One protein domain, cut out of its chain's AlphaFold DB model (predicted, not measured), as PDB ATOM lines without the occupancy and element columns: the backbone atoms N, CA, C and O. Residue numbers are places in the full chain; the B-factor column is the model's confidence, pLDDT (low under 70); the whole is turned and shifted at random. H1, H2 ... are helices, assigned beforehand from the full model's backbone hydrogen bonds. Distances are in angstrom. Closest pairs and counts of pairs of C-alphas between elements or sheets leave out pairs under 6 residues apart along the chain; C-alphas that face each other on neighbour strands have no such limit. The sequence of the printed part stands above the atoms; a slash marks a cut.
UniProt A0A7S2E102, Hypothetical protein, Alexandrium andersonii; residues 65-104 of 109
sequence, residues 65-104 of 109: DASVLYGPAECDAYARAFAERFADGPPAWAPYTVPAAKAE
ATOM      1  N   ASP A  65     -28.628  25.469  28.106       87.31
ATOM      2  CA  ASP A  65     -29.051  24.111  27.705       87.31
ATOM      3  C   ASP A  65     -29.780  24.073  26.346       87.31
ATOM      4  O   ASP A  65     -29.792  23.049  25.673       87.31
ATOM      5  N   ALA A  66     -30.328  25.211  25.902       85.44
ATOM      6  CA  ALA A  66     -30.923  25.376  24.576       85.44
ATOM      7  C   ALA A  66     -29.947  25.018  23.438       85.44
ATOM      8  O   ALA A  66     -30.357  24.444  22.435       85.44
ATOM      9  N   SER A  67     -28.647  25.280  23.618       83.19
ATOM     10  CA  SER A  67     -27.615  24.950  22.623       83.19
ATOM     11  C   SER A  67     -27.459  23.447  22.381       83.19
ATOM     12  O   SER A  67     -26.917  23.047  21.355       83.19
ATOM     13  N   VAL A  68     -27.922  22.596  23.299       85.75
ATOM     14  CA  VAL A  68     -27.890  21.134  23.148       85.75
ATOM     15  C   VAL A  68     -29.120  20.628  22.389       85.75
ATOM     16  O   VAL A  68     -29.070  19.554  21.801       85.75
ATOM     17  N   LEU A  69     -30.211  21.399  22.385       86.19
ATOM     18  CA  LEU A  69     -31.509  20.988  21.839       86.19
ATOM     19  C   LEU A  69     -31.775  21.522  20.430       86.19
ATOM     20  O   LEU A  69     -32.482  20.870  19.671       86.19
ATOM     21  N   TYR A  70     -31.234  22.692  20.092       88.12
ATOM     22  CA  TYR A  70     -31.500  23.357  18.818       88.12
ATOM     23  C   TYR A  70     -30.382  23.142  17.796       88.12
ATOM     24  O   TYR A  70     -29.190  23.198  18.127       88.12
ATOM     25  N   GLY A  71     -30.790  22.896  16.550       89.69
ATOM     26  CA  GLY A  71     -29.920  22.874  15.386       89.69
ATOM     27  C   GLY A  71     -29.762  24.267  14.764       89.69
ATOM     28  O   GLY A  71     -30.288  25.256  15.282       89.69
ATOM     29  N   PRO A  72     -29.015  24.367  13.649       88.62
ATOM     30  CA  PRO A  72     -28.767  25.643  12.977       88.62
ATOM     31  C   PRO A  72     -30.057  26.355  12.551       88.62
ATOM     32  O   PRO A  72     -30.225  27.537  12.830       88.62
ATOM     33  N   ALA A  73     -31.012  25.618  11.973       90.56
ATOM     34  CA  ALA A  73     -32.266  26.187  11.489       90.56
ATOM     35  C   ALA A  73     -33.112  26.806  12.616       90.56
ATOM     36  O   ALA A  73     -33.672  27.892  12.444       90.56
ATOM     37  N   GLU A  74     -33.196  26.155  13.781       92.25
ATOM     38  CA  GLU A  74     -33.919  26.704  14.931       92.25
ATOM     39  C   GLU A  74     -33.199  27.915  15.534       92.25
ATOM     40  O   GLU A  74     -33.857  28.882  15.928       92.25
ATOM     41  N   CYS A  75     -31.863  27.900  15.570       89.12
ATOM     42  CA  CYS A  75     -31.067  29.052  15.997       89.12
ATOM     43  C   CYS A  75     -31.292  30.266  15.082       89.12
ATOM     44  O   CYS A  75     -31.520  31.368  15.585       89.12
ATOM     45  N   ASP A  76     -31.308  30.069  13.764       90.56
ATOM     46  CA  ASP A  76     -31.552  31.135  12.785       90.56
ATOM     47  C   ASP A  76     -32.986  31.675  12.873       90.56
ATOM     48  O   ASP A  76     -33.224  32.887  12.805       90.56
ATOM     49  N   ALA A  77     -33.966  30.786  13.062       92.06
ATOM     50  CA  ALA A  77     -35.351  31.181  13.291       92.06
ATOM     51  C   ALA A  77     -35.489  32.030  14.566       92.06
ATOM     52  O   ALA A  77     -36.142  33.077  14.535       92.06
ATOM     53  N   TYR A  78     -34.830  31.630  15.657       91.06
ATOM     54  CA  TYR A  78     -34.802  32.402  16.898       91.06
ATOM     55  C   TYR A  78     -34.121  33.763  16.714       91.06
ATOM     56  O   TYR A  78     -34.656  34.772  17.170       91.06
ATOM     57  N   ALA A  79     -32.978  33.812  16.025       90.00
ATOM     58  CA  ALA A  79     -32.237  35.046  15.766       90.00
ATOM     59  C   ALA A  79     -33.095  36.091  15.040       90.00
ATOM     60  O   ALA A  79     -33.147  37.253  15.445       90.00
ATOM     61  N   ARG A  80     -33.821  35.655  14.008       92.75
ATOM     62  CA  ARG A  80     -34.754  36.501  13.259       92.75
ATOM     63  C   ARG A  80     -35.907  36.996  14.127       92.75
ATOM     64  O   ARG A  80     -36.135  38.199  14.183       92.75
ATOM     65  N   ALA A  81     -36.575  36.102  14.857       93.44
ATOM     66  CA  ALA A  81     -37.665  36.487  15.754       93.44
ATOM     67  C   ALA A  81     -37.197  37.461  16.853       93.44
ATOM     68  O   ALA A  81     -37.918  38.387  17.226       93.44
ATOM     69  N   PHE A  82     -35.974  37.277  17.361       91.88
ATOM     70  CA  PHE A  82     -35.367  38.177  18.335       91.88
ATOM     71  C   PHE A  82     -35.147  39.575  17.746       91.88
ATOM     72  O   PHE A  82     -35.549  40.556  18.369       91.88
ATOM     73  N   ALA A  83     -34.572  39.670  16.543       90.50
ATOM     74  CA  ALA A  83     -34.340  40.944  15.863       90.50
ATOM     75  C   ALA A  83     -35.648  41.671  15.511       90.50
ATOM     76  O   ALA A  83     -35.749  42.880  15.696       90.50
ATOM     77  N   GLU A  84     -36.675  40.942  15.069       94.56
ATOM     78  CA  GLU A  84     -38.002  41.510  14.796       94.56
ATOM     79  C   GLU A  84     -38.652  42.077  16.063       94.56
ATOM     80  O   GLU A  84     -39.282  43.136  16.031       94.56
ATOM     81  N   ARG A  85     -38.504  41.386  17.202       93.06
ATOM     82  CA  ARG A  85     -39.139  41.799  18.459       93.06
ATOM     83  C   ARG A  85     -38.384  42.909  19.185       93.06
ATOM     84  O   ARG A  85     -39.016  43.694  19.897       93.06
ATOM     85  N   PHE A  86     -37.068  42.940  19.017       90.44
ATOM     86  CA  PHE A  86     -36.135  43.866  19.647       90.44
ATOM     87  C   PHE A  86     -35.320  44.599  18.576       90.44
ATOM     88  O   PHE A  86     -34.095  44.497  18.547       90.44
ATOM     89  N   ALA A  87     -36.007  45.335  17.695       88.56
ATOM     90  CA  ALA A  87     -35.380  46.065  16.589       88.56
ATOM     91  C   ALA A  87     -34.305  47.061  17.067       88.56
ATOM     92  O   ALA A  87     -33.248  47.172  16.451       88.56
ATOM     93  N   ASP A  88     -34.540  47.703  18.214       89.81
ATOM     94  CA  ASP A  88     -33.603  48.636  18.860       89.81
ATOM     95  C   ASP A  88     -32.678  47.947  19.884       89.81
ATOM     96  O   ASP A  88     -31.975  48.598  20.658       89.81
ATOM     97  N   GLY A  89     -32.684  46.613  19.909       85.50
ATOM     98  CA  GLY A  89     -32.006  45.791  20.902       85.50
ATOM     99  C   GLY A  89     -32.860  45.484  22.142       85.50
ATOM    100  O   GLY A  89     -33.927  46.070  22.359       85.50
ATOM    101  N   PRO A  90     -32.438  44.500  22.957       88.06
ATOM    102  CA  PRO A  90     -33.123  44.179  24.199       88.06
ATOM    103  C   PRO A  90     -32.970  45.322  25.215       88.06
ATOM    104  O   PRO A  90     -32.000  46.084  25.157       88.06
ATOM    105  N   PRO A  91     -33.882  45.434  26.196       87.75
ATOM    106  CA  PRO A  91     -33.738  46.404  27.273       87.75
ATOM    107  C   PRO A  91     -32.387  46.264  27.984       87.75
ATOM    108  O   PRO A  91     -31.946  45.150  28.253       87.75
ATOM    109  N   ALA A  92     -31.767  47.379  28.376       85.62
ATOM    110  CA  ALA A  92     -30.438  47.375  29.002       85.62
ATOM    111  C   ALA A  92     -30.349  46.537  30.296       85.62
ATOM    112  O   ALA A  92     -29.283  46.045  30.656       85.62
ATOM    113  N   TRP A  93     -31.471  46.355  30.999       82.12
ATOM    114  CA  TRP A  93     -31.558  45.518  32.198       82.12
ATOM    115  C   TRP A  93     -31.651  44.012  31.891       82.12
ATOM    116  O   TRP A  93     -31.517  43.194  32.803       82.12
ATOM    117  N   ALA A  94     -31.880  43.636  30.631       81.19
ATOM    118  CA  ALA A  94     -32.100  42.271  30.186       81.19
ATOM    119  C   ALA A  94     -30.902  41.760  29.363       81.19
ATOM    120  O   ALA A  94     -30.763  42.108  28.191       81.19
ATOM    121  N   PRO A  95     -30.048  40.880  29.915       74.50
ATOM    122  CA  PRO A  95     -28.877  40.357  29.212       74.50
ATOM    123  C   PRO A  95     -29.251  39.204  28.259       74.50
ATOM    124  O   PRO A  95     -28.618  38.143  28.277       74.50
ATOM    125  N   TYR A  96     -30.323  39.362  27.478       78.31
ATOM    126  CA  TYR A  96     -30.708  38.390  26.457       78.31
ATOM    127  C   TYR A  96     -29.803  38.550  25.241       78.31
ATOM    128  O   TYR A  96     -29.603  39.652  24.741       78.31
ATOM    129  N   THR A  97     -29.267  37.437  24.757       74.69
ATOM    130  CA  THR A  97     -28.401  37.408  23.580       74.69
ATOM    131  C   THR A  97     -28.856  36.298  22.656       74.69
ATOM    132  O   THR A  97     -29.249  35.225  23.122       74.69
ATOM    133  N   VAL A  98     -28.744  36.530  21.353       71.38
ATOM    134  CA  VAL A  98     -28.921  35.475  20.357       71.38
ATOM    135  C   VAL A  98     -27.760  34.479  20.496       71.38
ATOM    136  O   VAL A  98     -26.606  34.910  20.545       71.38
ATOM    137  N   PRO A  99     -28.026  33.164  20.618       65.88
ATOM    138  CA  PRO A  99     -26.970  32.157  20.600       65.88
ATOM    139  C   PRO A  99     -26.185  32.240  19.287       65.88
ATOM    140  O   PRO A  99     -26.783  32.389  18.225       65.88
ATOM    141  N   ALA A 100     -24.859  32.110  19.338       59.03
ATOM    142  CA  ALA A 100     -24.073  31.962  18.116       59.03
ATOM    143  C   ALA A 100     -24.512  30.682  17.383       59.03
ATOM    144  O   ALA A 100     -24.637  29.625  18.010       59.03
ATOM    145  N   ALA A 101     -24.751  30.774  16.072       56.25
ATOM    146  CA  ALA A 101     -25.013  29.603  15.245       56.25
ATOM    147  C   ALA A 101     -23.843  28.616  15.386       56.25
ATOM    148  O   ALA A 101     -22.674  29.013  15.356       56.25
ATOM    149  N   LYS A 102     -24.143  27.327  15.574       54.16
ATOM    150  CA  LYS A 102     -23.101  26.298  15.547       54.16
ATOM    151  C   LYS A 102     -22.526  26.251  14.133       54.16
ATOM    152  O   LYS A 102     -23.288  26.087  13.186       54.16
ATOM    153  N   ALA A 103     -21.205  26.368  14.006       47.88
ATOM    154  CA  ALA A 103     -20.530  26.041  12.758       47.88
ATOM    155  C   ALA A 103     -20.863  24.586  12.394       47.88
ATOM    156  O   ALA A 103     -20.792  23.704  13.257       47.88
ATOM    157  N   GLU A 104     -21.269  24.347  11.146       43.97
ATOM    158  CA  GLU A 104     -21.481  22.992  10.642       43.97
ATOM    159  C   GLU A 104     -20.205  22.164  10.857       43.97
ATOM    160  O   GLU A 104     -19.102  22.675  10.626       43.97
TER     161      GLU A 104
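What this domain is: This is residues 65 to 104 of the 109 residues of the protein "Hypothetical protein" of Alexandrium andersonii (UniProt A0A7S2E102). One helix, H2, makes a straight bar; the short helix H1 turns off at its first end, and at its other end the unnamed stretch 86 to 104 loops away and folds back in the direction of H2's start. The printed part has 40 residues, with two named helices, H1 then H2, and no named strand. The class is all helix, though under half of the residues, 18 of 40, are in named elements. It is only just loose, close to compact, with a radius of gyration of the C-alphas of 11.0 A and spans of 30 by 19 by 14 A.

How they stand to each other: In H2, residues 72 to 85, every O i to N i+4 pair is within hydrogen-bond range. H1, residues 66 to 69, is too short for such a pair; its one O i to N i+3 pair is within range. H1 and H2 are apart, though a tight link of 2 residues joins them.

Where its parts are: H2 measures 20.0 A from C-alpha 72 at (-28.767, 25.643, 12.977) to C-alpha 85 at (-39.139, 41.799, 18.459). H1 measures 5.2 A and begins at C-alpha 66, (-30.923, 25.376, 24.576).

The domain as a whole: The C-alphas farthest apart, those of Trp 93 and Glu 104, are 32.8 A apart. The printed part has no cut. Its mean pLDDT is 82.3; residues 99 to 104 are under 70.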